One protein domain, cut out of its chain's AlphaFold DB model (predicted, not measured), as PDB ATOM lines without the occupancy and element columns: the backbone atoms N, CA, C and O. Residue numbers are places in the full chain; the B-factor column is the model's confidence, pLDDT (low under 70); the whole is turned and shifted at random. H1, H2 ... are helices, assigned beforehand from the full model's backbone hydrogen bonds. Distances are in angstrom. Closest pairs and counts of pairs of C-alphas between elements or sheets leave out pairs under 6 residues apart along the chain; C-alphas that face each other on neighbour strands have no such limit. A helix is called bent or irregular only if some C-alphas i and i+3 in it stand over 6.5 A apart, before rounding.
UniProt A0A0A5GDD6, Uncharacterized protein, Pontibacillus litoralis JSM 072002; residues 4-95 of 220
ATOM      1  N   THR A   4     228.115 277.562 164.425       55.16
ATOM      2  CA  THR A   4     227.961 278.758 165.273       55.16
ATOM      3  C   THR A   4     226.813 279.657 164.813       55.16
ATOM      4  O   THR A   4     226.078 280.178 165.648       55.16
ATOM      5  N   HIS A   5     226.584 279.744 163.498       60.06
ATOM      6  CA  HIS A   5     225.510 280.556 162.916       60.06
ATOM      7  C   HIS A   5     224.111 280.047 163.284       60.06
ATOM      8  O   HIS A   5     223.195 280.832 163.511       60.06
ATOM      9  N   ASN A   6     223.946 278.723 163.405       62.78
ATOM     10  CA  ASN A   6     222.673 278.145 163.819       62.78
ATOM     11  C   ASN A   6     222.335 278.565 165.250       62.78
ATOM     12  O   ASN A   6     221.241 279.070 165.477       62.78
ATOM     13  N   LEU A   7     223.269 278.399 166.197       62.50
ATOM     14  CA  LEU A   7     223.092 278.691 167.629       62.50
ATOM     15  C   LEU A   7     222.686 280.143 167.923       62.50
ATOM     16  O   LEU A   7     221.866 280.363 168.816       62.50
ATOM     17  N   GLN A   8     223.207 281.115 167.172       69.31
ATOM     18  CA  GLN A   8     222.796 282.518 167.303       69.31
ATOM     19  C   GLN A   8     221.336 282.728 166.884       69.31
ATOM     20  O   GLN A   8     220.570 283.295 167.664       69.31
ATOM     21  N   ASN A   9     220.903 282.138 165.764       70.62
ATOM     22  CA  ASN A   9     219.506 282.215 165.321       70.62
ATOM     23  C   ASN A   9     218.527 281.610 166.347       70.62
ATOM     24  O   ASN A   9     217.403 282.086 166.487       70.62
ATOM     25  N   TRP A  10     218.925 280.578 167.106       68.94
ATOM     26  CA  TRP A  10     218.063 280.008 168.158       68.94
ATOM     27  C   TRP A  10     217.803 281.003 169.300       68.94
ATOM     28  O   TRP A  10     216.692 281.039 169.834       68.94
ATOM     29  N   LYS A  11     218.795 281.824 169.666       73.06
ATOM     30  CA  LYS A  11     218.655 282.823 170.738       73.06
ATOM     31  C   LYS A  11     217.791 284.013 170.322       73.06
ATOM     32  O   LYS A  11     217.078 284.551 171.162       73.06
ATOM     33  N   GLU A  12     217.839 284.415 169.057       75.88
ATOM     34  CA  GLU A  12     217.030 285.533 168.552       75.88
ATOM     35  C   GLU A  12     215.547 285.163 168.454       75.88
ATOM     36  O   GLU A  12     214.706 285.851 169.032       75.88
ATOM     37  N   ILE A  13     215.228 283.999 167.874       67.25
ATOM     38  CA  ILE A  13     213.842 283.509 167.740       67.25
ATOM     39  C   ILE A  13     213.160 283.360 169.108       67.25
ATOM     40  O   ILE A  13     211.973 283.653 169.269       67.25
ATOM     41  N   THR A  14     213.914 282.892 170.106       66.31
ATOM     42  CA  THR A  14     213.406 282.708 171.471       66.31
ATOM     43  C   THR A  14     213.277 284.015 172.241       66.31
ATOM     44  O   THR A  14     212.450 284.073 173.142       66.31
ATOM     45  N   LYS A  15     214.029 285.070 171.896       76.00
ATOM     46  CA  LYS A  15     213.882 286.396 172.515       76.00
ATOM     47  C   LYS A  15     212.628 287.121 172.040       76.00
ATOM     48  O   LYS A  15     211.878 287.612 172.878       76.00
ATOM     49  N   GLU A  16     212.381 287.160 170.733       74.94
ATOM     50  CA  GLU A  16     211.219 287.870 170.172       74.94
ATOM     51  C   GLU A  16     209.893 287.206 170.562       74.94
ATOM     52  O   GLU A  16     208.908 287.881 170.842       74.94
ATOM     53  N   ASN A  17     209.892 285.876 170.673       77.25
ATOM     54  CA  ASN A  17     208.717 285.084 171.029       77.25
ATOM     55  C   ASN A  17     208.823 284.458 172.426       77.25
ATOM     56  O   ASN A  17     208.227 283.409 172.676       77.25
ATOM     57  N   ALA A  18     209.569 285.081 173.346       79.94
ATOM     58  CA  ALA A  18     209.875 284.511 174.662       79.94
ATOM     59  C   ALA A  18     208.617 284.120 175.445       79.94
ATOM     60  O   ALA A  18     208.535 283.016 175.984       79.94
ATOM     61  N   LEU A  19     207.607 284.994 175.457       77.88
ATOM     62  CA  LEU A  19     206.345 284.737 176.150       77.88
ATOM     63  C   LEU A  19     205.614 283.535 175.541       77.88
ATOM     64  O   LEU A  19     205.180 282.645 176.271       77.88
ATOM     65  N   LEU A  20     205.525 283.469 174.211       78.38
ATOM     66  CA  LEU A  20     204.878 282.361 173.507       78.38
ATOM     67  C   LEU A  20     205.632 281.048 173.733       78.38
ATOM     68  O   LEU A  20     205.007 280.028 174.005       78.38
ATOM     69  N   PHE A  21     206.963 281.080 173.692       86.12
ATOM     70  CA  PHE A  21     207.812 279.934 173.999       86.12
ATOM     71  C   PHE A  21     207.581 279.416 175.422       86.12
ATOM     72  O   PHE A  21     207.369 278.214 175.596       86.12
ATOM     73  N   VAL A  22     207.565 280.295 176.427       86.19
ATOM     74  CA  VAL A  22     207.315 279.910 177.824       86.19
ATOM     75  C   VAL A  22     205.919 279.313 177.972       86.19
ATOM     76  O   VAL A  22     205.793 278.191 178.456       86.19
ATOM     77  N   VAL A  23     204.881 279.996 177.477       84.38
ATOM     78  CA  VAL A  23     203.489 279.521 177.556       84.38
ATOM     79  C   VAL A  23     203.321 278.168 176.862       84.38
ATOM     80  O   VAL A  23     202.738 277.247 177.437       84.38
ATOM     81  N   LEU A  24     203.861 278.013 175.650       84.25
ATOM     82  CA  LEU A  24     203.769 276.768 174.890       84.25
ATOM     83  C   LEU A  24     204.494 275.632 175.615       84.25
ATOM     84  O   LEU A  24     203.946 274.541 175.734       84.25
ATOM     85  N   THR A  25     205.687 275.900 176.151       89.75
ATOM     86  CA  THR A  25     206.471 274.927 176.921       89.75
ATOM     87  C   THR A  25     205.727 274.492 178.182       89.75
ATOM     88  O   THR A  25     205.654 273.295 178.459       89.75
ATOM     89  N   THR A  26     205.113 275.421 178.920       86.12
ATOM     90  CA  THR A  26     204.306 275.106 180.108       86.12
ATOM     91  C   THR A  26     203.106 274.229 179.754       86.12
ATOM     92  O   THR A  26     202.898 273.195 180.390       86.12
ATOM     93  N   ILE A  27     202.345 274.585 178.712       85.75
ATOM     94  CA  ILE A  27     201.199 273.786 178.251       85.75
ATOM     95  C   ILE A  27     201.656 272.382 177.845       85.75
ATOM     96  O   ILE A  27     201.052 271.395 178.268       85.75
ATOM     97  N   LEU A  28     202.734 272.279 177.063       86.19
ATOM     98  CA  LEU A  28     203.249 270.992 176.600       86.19
ATOM     99  C   LEU A  28     203.717 270.118 177.766       86.19
ATOM    100  O   LEU A  28     203.407 268.930 177.795       86.19
ATOM    101  N   THR A  29     204.388 270.720 178.750       89.69
ATOM    102  CA  THR A  29     204.858 270.025 179.956       89.69
ATOM    103  C   THR A  29     203.680 269.442 180.729       89.69
ATOM    104  O   THR A  29     203.708 268.272 181.101       89.69
ATOM    105  N   ILE A  30     202.598 270.209 180.910       85.75
ATOM    106  CA  ILE A  30     201.381 269.732 181.587       85.75
ATOM    107  C   ILE A  30     200.745 268.563 180.820       85.75
ATOM    108  O   ILE A  30     200.329 267.573 181.429       85.75
ATOM    109  N   VAL A  31     200.655 268.664 179.490       86.50
ATOM    110  CA  VAL A  31     200.068 267.615 178.642       86.50
ATOM    111  C   VAL A  31     200.906 266.340 178.687       86.50
ATOM    112  O   VAL A  31     200.351 265.263 178.906       86.50
ATOM    113  N   LEU A  32     202.226 266.457 178.529       86.56
ATOM    114  CA  LEU A  32     203.144 265.322 178.583       86.56
ATOM    115  C   LEU A  32     203.145 264.666 179.960       86.56
ATOM    116  O   LEU A  32     203.122 263.442 180.022       86.56
ATOM    117  N   ASN A  33     203.078 265.443 181.044       86.00
ATOM    118  CA  ASN A  33     203.014 264.882 182.393       86.00
ATOM    119  C   ASN A  33     201.739 264.044 182.586       86.00
ATOM    120  O   ASN A  33     201.806 262.896 183.009       86.00
ATOM    121  N   ARG A  34     200.578 264.554 182.148       84.19
ATOM    122  CA  ARG A  34     199.316 263.788 182.187       84.19
ATOM    123  C   ARG A  34     199.352 262.529 181.326       84.19
ATOM    124  O   ARG A  34     198.694 261.542 181.656       84.19
ATOM    125  N   PHE A  35     200.037 262.586 180.188       84.88
ATOM    126  CA  PHE A  35     200.176 261.435 179.305       84.88
ATOM    127  C   PHE A  35     201.116 260.391 179.910       84.88
ATOM    128  O   PHE A  35     200.795 259.207 179.871       84.88
ATOM    129  N   ALA A  36     202.221 260.826 180.517       84.81
ATOM    130  CA  ALA A  36     203.152 259.970 181.238       84.81
ATOM    131  C   ALA A  36     202.462 259.276 182.415       84.81
ATOM    132  O   ALA A  36     202.540 258.058 182.497       84.81
ATOM    133  N   ASP A  37     201.700 260.003 183.238       81.81
ATOM    134  CA  ASP A  37     200.923 259.423 184.343       81.81
ATOM    135  C   ASP A  37     200.006 258.297 183.854       81.81
ATOM    136  O   ASP A  37     200.101 257.152 184.292       81.81
ATOM    137  N   LYS A  38     199.133 258.603 182.885       81.94
ATOM    138  CA  LYS A  38     198.167 257.624 182.367       81.94
ATOM    139  C   LYS A  38     198.843 256.465 181.646       81.94
ATOM    140  O   LYS A  38     198.408 255.325 181.793       81.94
ATOM    141  N   GLY A  39     199.869 256.758 180.854       79.69
ATOM    142  CA  GLY A  39     200.621 255.767 180.097       79.69
ATOM    143  C   GLY A  39     201.363 254.811 181.020       79.69
ATOM    144  O   GLY A  39     201.281 253.602 180.829       79.69
ATOM    145  N   LEU A  40     202.016 255.329 182.060       78.19
ATOM    146  CA  LEU A  40     202.749 254.514 183.018       78.19
ATOM    147  C   LEU A  40     201.800 253.673 183.876       78.19
ATOM    148  O   LEU A  40     202.041 252.481 184.039       78.19
ATOM    149  N   THR A  41     200.686 254.243 184.353       76.56
ATOM    150  CA  THR A  41     199.646 253.472 185.054       76.56
ATOM    151  C   THR A  41     199.080 252.365 184.175       76.56
ATOM    152  O   THR A  41     198.905 251.245 184.647       76.56
ATOM    153  N   TYR A  42     198.826 252.641 182.896       80.12
ATOM    154  CA  TYR A  42     198.355 251.621 181.966       80.12
ATOM    155  C   TYR A  42     199.394 250.509 181.764       80.12
ATOM    156  O   TYR A  42     199.060 249.336 181.902       80.12
ATOM    157  N   LEU A  43     200.659 250.866 181.508       78.50
ATOM    158  CA  LEU A  43     201.746 249.903 181.301       78.50
ATOM    159  C   LEU A  43     202.006 249.031 182.533       78.50
ATOM    160  O   LEU A  43     202.186 247.824 182.400       78.50
ATOM    161  N   LEU A  44     201.996 249.619 183.730       75.56
ATOM    162  CA  LEU A  44     202.238 248.888 184.976       75.56
ATOM    163  C   LEU A  44     201.076 247.958 185.345       75.56
ATOM    164  O   LEU A  44     201.299 246.926 185.972       75.56
ATOM    165  N   ASN A  45     199.850 248.279 184.921       75.06
ATOM    166  CA  ASN A  45     198.666 247.480 185.237       75.06
ATOM    167  C   ASN A  45     198.351 246.390 184.191       75.06
ATOM    168  O   ASN A  45     197.451 245.580 184.403       75.06
ATOM    169  N   ILE A  46     199.100 246.315 183.081       80.88
ATOM    170  CA  ILE A  46     198.943 245.257 182.061       80.88
ATOM    171  C   ILE A  46     199.179 243.849 182.639       80.88
ATOM    172  O   ILE A  46     198.558 242.892 182.186       80.88
ATOM    173  N   ASN A  47     200.013 243.720 183.675       78.06
ATOM    174  CA  ASN A  47     200.372 242.432 184.281       78.06
ATOM    175  C   ASN A  47     199.588 242.080 185.562       78.06
ATOM    176  O   ASN A  47     200.030 241.233 186.338       78.06
ATOM    177  N   ASN A  48     198.408 242.676 185.785       58.09
ATOM    178  CA  ASN A  48     197.469 242.303 186.861       58.09
ATOM    179  C   ASN A  48     198.004 242.413 188.307       58.09
ATOM    180  O   ASN A  48     197.360 241.940 189.246       58.09
ATOM    181  N   GLN A  49     199.154 243.053 188.514       57.12
ATOM    182  CA  GLN A  49     199.597 243.472 189.837       57.12
ATOM    183  C   GLN A  49     199.166 244.922 190.019       57.12
ATOM    184  O   GLN A  49     199.640 245.807 189.311       57.12
ATOM    185  N   THR A  50     198.257 245.168 190.961       51.72
ATOM    186  CA  THR A  50     197.853 246.517 191.370       51.72
ATOM    187  C   THR A  50     199.010 247.173 192.121       51.72
ATOM    188  O   THR A  50     199.001 247.283 193.347       51.72
ATOM    189  N   ILE A  51     200.054 247.547 191.390       55.31
ATOM    190  CA  ILE A  51     201.140 248.357 191.914       55.31
ATOM    191  C   ILE A  51     200.564 249.763 192.052       55.31
ATOM    192  O   ILE A  51     200.068 250.336 191.080       55.31
ATOM    193  N   PHE A  52     200.584 250.297 193.272       56.34
ATOM    194  CA  PHE A  52     200.213 251.681 193.532       56.34
ATOM    195  C   PHE A  52     201.090 252.587 192.665       56.34
ATOM    196  O   PHE A  52     202.271 252.781 192.948       56.34
ATOM    197  N   THR A  53     200.526 253.132 191.589       53.75
ATOM    198  CA  THR A  53     201.208 254.174 190.835       53.75
ATOM    199  C   THR A  53     201.220 255.430 191.681       53.75
ATOM    200  O   THR A  53     200.168 255.995 191.986       53.75
ATOM    201  N   TYR A  54     202.423 255.855 192.066       56.19
ATOM    202  CA  TYR A  54     202.656 257.199 192.563       56.19
ATOM    203  C   TYR A  54     202.105 258.166 191.516       56.19
ATOM    204  O   TYR A  54     202.572 258.168 190.380       56.19
ATOM    205  N   ASN A  55     201.087 258.951 191.875       59.31
ATOM    206  CA  ASN A  55     200.702 260.103 191.064       59.31
ATOM    207  C   ASN A  55     201.962 260.960 190.922       59.31
ATOM    208  O   ASN A  55     202.452 261.462 191.942       59.31
ATOM    209  N   TYR A  56     202.517 261.093 189.712       58.16
ATOM    210  CA  TYR A  56     203.686 261.939 189.532       58.16
ATOM    211  C   TYR A  56     203.222 263.375 189.717       58.16
ATOM    212  O   TYR A  56     202.605 263.997 188.852       58.16
ATOM    213  N   SER A  57     203.488 263.911 190.905       60.84
ATOM    214  CA  SER A  57     203.261 265.322 191.151       60.84
ATOM    215  C   SER A  57     204.102 266.132 190.159       60.84
ATOM    216  O   SER A  57     205.143 265.686 189.670       60.84
ATOM    217  N   LEU A  58     203.662 267.352 189.864       59.31
ATOM    218  CA  LEU A  58     204.351 268.316 188.995       59.31
ATOM    219  C   LEU A  58     205.756 268.739 189.496       59.31
ATOM    220  O   LEU A  58     206.303 269.712 188.990       59.31
ATOM    221  N   GLY A  59     206.325 268.052 190.493       68.94
ATOM    222  CA  GLY A  59     207.643 268.309 191.067       68.94
ATOM    223  C   GLY A  59     208.797 267.863 190.161       68.94
ATOM    224  O   GLY A  59     208.874 268.232 188.992       68.94
ATOM    225  N   ILE A  60     209.727 267.070 190.700       69.88
ATOM    226  CA  ILE A  60     211.001 266.718 190.037       69.88
ATOM    227  C   ILE A  60     210.784 266.064 188.655       69.88
ATOM    228  O   ILE A  60     211.492 266.377 187.699       69.88
ATOM    229  N   SER A  61     209.759 265.221 188.516       69.19
ATOM    230  CA  SER A  61     209.359 264.602 187.244       69.19
ATOM    231  C   SER A  61     208.868 265.617 186.207       69.19
ATOM    232  O   SER A  61     209.162 265.475 185.021       69.19
ATOM    233  N   GLY A  62     208.189 266.682 186.642       74.56
ATOM    234  CA  GLY A  62     207.759 267.773 185.766       74.56
ATOM    235  C   GLY A  62     208.945 268.517 185.145       74.56
ATOM    236  O   GLY A  62     208.918 268.837 183.958       74.56
ATOM    237  N   ILE A  63     210.023 268.716 185.912       81.25
ATOM    238  CA  ILE A  63     211.261 269.346 185.421       81.25
ATOM    239  C   ILE A  63     211.940 268.461 184.369       81.25
ATOM    240  O   ILE A  63     212.395 268.963 183.340       81.25
ATOM    241  N   MET A  64     211.956 267.140 184.576       86.94
ATOM    242  CA  MET A  64     212.531 266.200 183.609       86.94
ATOM    243  C   MET A  64     211.804 266.255 182.254       86.94
ATOM    244  O   MET A  64     212.443 266.171 181.206       86.94
ATOM    245  N   LEU A  65     210.484 266.471 182.264       86.62
ATOM    246  CA  LEU A  65     209.667 266.636 181.057       86.62
ATOM    247  C   LEU A  65     209.696 268.057 180.472       86.62
ATOM    248  O   LEU A  65     209.317 268.248 179.313       86.62
ATOM    249  N   ALA A  66     210.177 269.055 181.215       88.25
ATOM    250  CA  ALA A  66     210.280 270.426 180.723       88.25
ATOM    251  C   ALA A  66     211.321 270.561 179.596       88.25
ATOM    252  O   ALA A  66     211.097 271.304 178.644       88.25
ATOM    253  N   ILE A  67     212.423 269.801 179.652       87.31
ATOM    254  CA  ILE A  67     213.474 269.806 178.619       87.31
ATOM    255  C   ILE A  67     212.943 269.332 177.253       87.31
ATOM    256  O   ILE A  67     213.044 270.094 176.286       87.31
ATOM    257  N   PRO A  68     212.343 268.129 177.122       89.88
ATOM    258  CA  PRO A  68     211.773 267.706 175.845       89.88
ATOM    259  C   PRO A  68     210.620 268.619 175.411       89.88
ATOM    260  O   PRO A  68     210.494 268.897 174.220       89.88
ATOM    261  N   SER A  69     209.843 269.163 176.355       91.00
ATOM    262  CA  SER A  69     208.791 270.143 176.056       91.00
ATOM    263  C   SER A  69     209.337 271.423 175.428       91.00
ATOM    264  O   SER A  69     208.764 271.921 174.460       91.00
ATOM    265  N   ALA A  70     210.454 271.936 175.945       89.25
ATOM    266  CA  ALA A  70     211.126 273.125 175.436       89.25
ATOM    267  C   ALA A  70     211.707 272.892 174.034       89.25
ATOM    268  O   ALA A  70     211.601 273.741 173.155       89.25
ATOM    269  N   LEU A  71     212.293 271.722 173.777       87.38
ATOM    270  CA  LEU A  71     212.780 271.391 172.434       87.38
ATOM    271  C   LEU A  71     211.629 271.324 171.425       87.38
ATOM    272  O   LEU A  71     211.729 271.867 170.322       87.38
ATOM    273  N   PHE A  72     210.516 270.707 171.822       87.06
ATOM    274  CA  PHE A  72     209.336 270.589 170.975       87.06
ATOM    275  C   PHE A  72     208.674 271.943 170.713       87.06
ATOM    276  O   PHE A  72     208.258 272.215 169.588       87.06
ATOM    277  N   SER A  73     208.602 272.814 171.723       88.69
ATOM    278  CA  SER A  73     208.021 274.147 171.573       88.69
ATOM    279  C   SER A  73     208.823 274.996 170.587       88.69
ATOM    280  O   SER A  73     208.224 275.635 169.722       88.69
ATOM    281  N   ILE A  74     210.161 274.929 170.608       86.31
ATOM    282  CA  ILE A  74     210.977 275.615 169.594       86.31
ATOM    283  C   ILE A  74     210.719 275.041 168.200       86.31
ATOM    284  O   ILE A  74     210.633 275.792 167.227       86.31
ATOM    285  N   TRP A  75     210.587 273.718 168.086       86.19
ATOM    286  CA  TRP A  75     210.320 273.071 166.803       86.19
ATOM    287  C   TRP A  75     208.973 273.512 166.214       86.19
ATOM    288  O   TRP A  75     208.900 273.840 165.029       86.19
ATOM    289  N   ILE A  76     207.940 273.629 167.056       83.19
ATOM    290  CA  ILE A  76     206.625 274.162 166.677       83.19
ATOM    291  C   ILE A  76     206.734 275.623 166.232       83.19
ATOM    292  O   ILE A  76     206.200 275.968 165.182       83.19
ATOM    293  N   ILE A  77     207.442 276.470 166.987       82.44
ATOM    294  CA  ILE A  77     207.611 277.892 166.644       82.44
ATOM    295  C   ILE A  77     208.328 278.038 165.300       82.44
ATOM    296  O   ILE A  77     207.851 278.757 164.427       82.44
ATOM    297  N   LYS A  78     209.425 277.304 165.079       81.06
ATOM    298  CA  LYS A  78     210.126 277.304 163.785       81.06
ATOM    299  C   LYS A  78     209.245 276.809 162.644       81.06
ATOM    300  O   LYS A  78     209.285 277.376 161.555       81.06
ATOM    301  N   GLY A  79     208.469 275.754 162.883       78.75
ATOM    302  CA  GLY A  79     207.513 275.238 161.911       78.75
ATOM    303  C   GLY A  79     206.459 276.279 161.545       78.75
ATOM    304  O   GLY A  79     206.190 276.473 160.363       78.75
ATOM    305  N   ALA A  80     205.921 276.984 162.541       78.00
ATOM    306  CA  ALA A  80     204.936 278.041 162.348       78.00
ATOM    307  C   ALA A  80     205.509 279.221 161.550       78.00
ATOM    308  O   ALA A  80     204.897 279.612 160.563       78.00
ATOM    309  N   LEU A  81     206.706 279.708 161.899       77.94
ATOM    310  CA  LEU A  81     207.376 280.799 161.178       77.94
ATOM    311  C   LEU A  81     207.667 280.423 159.716       77.94
ATOM    312  O   LEU A  81     207.328 281.159 158.796       77.94
ATOM    313  N   LYS A  82     208.212 279.223 159.478       79.06
ATOM    314  CA  LYS A  82     208.500 278.740 158.118       79.06
ATOM    315  C   LYS A  82     207.230 278.507 157.291       79.06
ATOM    316  O   LYS A  82     207.252 278.597 156.064       79.06
ATOM    317  N   PHE A  83     206.131 278.141 157.948       74.31
ATOM    318  CA  PHE A  83     204.831 277.984 157.303       74.31
ATOM    319  C   PHE A  83     204.226 279.343 156.946       74.31
ATOM    320  O   PHE A  83     203.711 279.508 155.843       74.31
ATOM    321  N   GLU A  84     204.336 280.314 157.847       69.62
ATOM    322  CA  GLU A  84     203.913 281.694 157.636       69.62
ATOM    323  C   GLU A  84     204.635 282.322 156.440       69.62
ATOM    324  O   GLU A  84     203.962 282.771 155.517       69.62
ATOM    325  N   GLU A  85     205.965 282.215 156.368       74.06
ATOM    326  CA  GLU A  85     206.767 282.692 155.226       74.06
ATOM    327  C   GLU A  85     206.331 282.091 153.879       74.06
ATOM    328  O   GLU A  85     206.426 282.742 152.840       74.06
ATOM    329  N   ARG A  86     205.866 280.834 153.872       74.94
ATOM    330  CA  ARG A  86     205.466 280.135 152.642       74.94
ATOM    331  C   ARG A  86     204.031 280.390 152.212       74.94
ATOM    332  O   ARG A  86     203.758 280.336 151.017       74.94
ATOM    333  N   PHE A  87     203.114 280.567 153.156       69.75
ATOM    334  CA  PHE A  87     201.678 280.531 152.871       69.75
ATOM    335  C   PHE A  87     200.952 281.843 153.159       69.75
ATOM    336  O   PHE A  87     199.808 281.987 152.729       69.75
ATOM    337  N   LEU A  88     201.568 282.798 153.862       59.16
ATOM    338  CA  LEU A  88     200.916 284.048 154.237       59.16
ATOM    339  C   LEU A  88     201.761 285.260 153.809       59.16
ATOM    340  O   LEU A  88     202.862 285.453 154.313       59.16
ATOM    341  N   PRO A  89     201.248 286.125 152.913       58.53
ATOM    342  CA  PRO A  89     201.996 287.274 152.395       58.53
ATOM    343  C   PRO A  89     202.158 288.434 153.399       58.53
ATOM    344  O   PRO A  89     202.653 289.493 153.024       58.53
ATOM    345  N   ALA A  90     201.732 288.280 154.659       57.41
ATOM    346  CA  ALA A  90     201.856 289.309 155.691       57.41
ATOM    347  C   ALA A  90     202.164 288.692 157.068       57.41
ATOM    348  O   ALA A  90     201.547 287.678 157.408       57.41
ATOM    349  N   PRO A  91     203.038 289.322 157.881       57.53
ATOM    350  CA  PRO A  91     203.414 288.807 159.190       57.53
ATOM    351  C   PRO A  91     202.221 288.858 160.155       57.53
ATOM    352  O   PRO A  91     201.749 289.923 160.565       57.53
ATOM    353  N   ILE A  92     201.735 287.681 160.536       54.19
ATOM    354  CA  ILE A  92     200.718 287.413 161.553       54.19
ATOM    355  C   ILE A  92     201.132 288.035 162.893       54.19
ATOM    356  O   ILE A  92     200.250 288.412 163.666       54.19
ATOM    357  N   LEU A  93     202.440 288.227 163.138       52.09
ATOM    358  CA  LEU A  93     202.975 288.873 164.344       52.09
ATOM    359  C   LEU A  93     202.378 290.254 164.663       52.09
ATOM    360  O   LEU A  93     202.148 290.562 165.831       52.09
ATOM    361  N   ASN A  94     201.974 291.031 163.655       54.28
ATOM    362  CA  ASN A  94     201.321 292.327 163.884       54.28
ATOM    363  C   ASN A  94     199.812 292.235 164.192       54.28
ATOM    364  O   ASN A  94     199.192 293.234 164.543       54.28
ATOM    365  N   LYS A  95     199.195 291.047 164.106       51.41
ATOM    366  CA  LYS A  95     197.767 290.809 164.415       51.41
ATOM    367  C   LYS A  95     197.530 290.173 165.793       51.41
ATOM    368  O   LYS A  95     196.414 289.736 166.090       51.41
TER     369      LYS A  95
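This is residues 4 to 95 of the 220 residues of an uncharacterized protein of Pontibacillus litoralis JSM 072002 (UniProt A0A0A5GDD6). Two long helices, H2 and H3, cross as an uneven X, with the first half of H2 at the crossing and its far half reaching away from H3. From the far end of H2 a long loop, residues 46 to 59, folds back to the start of H3; H1 stands across both long helices near the crossing, its residues 4 to 9 sticking out, and after the end of H3 the chain folds back so that the short H4 lies beside the last part of H3, near Glu 84. The printed part has 92 residues, with four named helices in the order H1, H2, H3, H4 and no named strand; the class is all helix. The whole is only just loose, close to extended, with a radius of gyration of the C-alphas of 18.0 A and spans of 57 by 27 by 25 A.

H2, residues 18 to 45, measures 40.1 A from C-alpha 18 at (209.875, 284.511, 174.662) to C-alpha 45 at (198.666, 247.480, 185.237). H3, residues 60 to 87, measures 40.7 A and ends with C-alpha 87 at (201.678, 280.531, 152.871). H3 has a kink of 33 degrees near residue 68; it is neither bent nor irregular, but only just: C-alphas 64 and 67 are 6.2 A apart. H1, residues 4 to 16, measures 19.7 A and begins with C-alpha 4 at (227.961, 278.758, 165.273). H4 holds residues 92 to 95.

H2 touches H3 with residues 21 to 33 alone; the closest C-alphas, those of Thr 25 and Ala 70, are 5.2 A apart. Their lines stand at a steep tilt of 55 degrees, and they run opposite ways. H1 is close to H2 but not clearly touching, with the C-alphas of Thr 14 and Phe 21 closest at 6.7 A, and about perpendicular to it at 82 degrees. H1 is also close to H3 but not clearly touching: the closest C-alphas are those of Thr 14 and Ile 74, 7.7 A apart, and the lines are about perpendicular at 88 degrees. H4 is close to H3 but not clearly touching, the C-alphas of Glu 84 and Ile 92 being closest at 7.6 A. H4 is apart from H1 and H2. In H2 every O i to N i+4 pair is within hydrogen-bond range, in H1 8 of 9 and in H3 22 of 24, while H4 is too short for such a pair.

The two C-alphas farthest apart, those of Gln 49 and Pro 89, are 57.7 A apart. Residues 4 to 9, which belong to H1, and residues 85 to 90, of which 85 to 87 belong to H3, stand free. The printed part has no cut. The link from H2 to H3, 14 residues, is long; those from H1 to H2 and from H3 to H4 are tight. The mean pLDDT of the printed part is 74.5; 32 residues are under 70, among them residues 48 to 61 and 87 to 95.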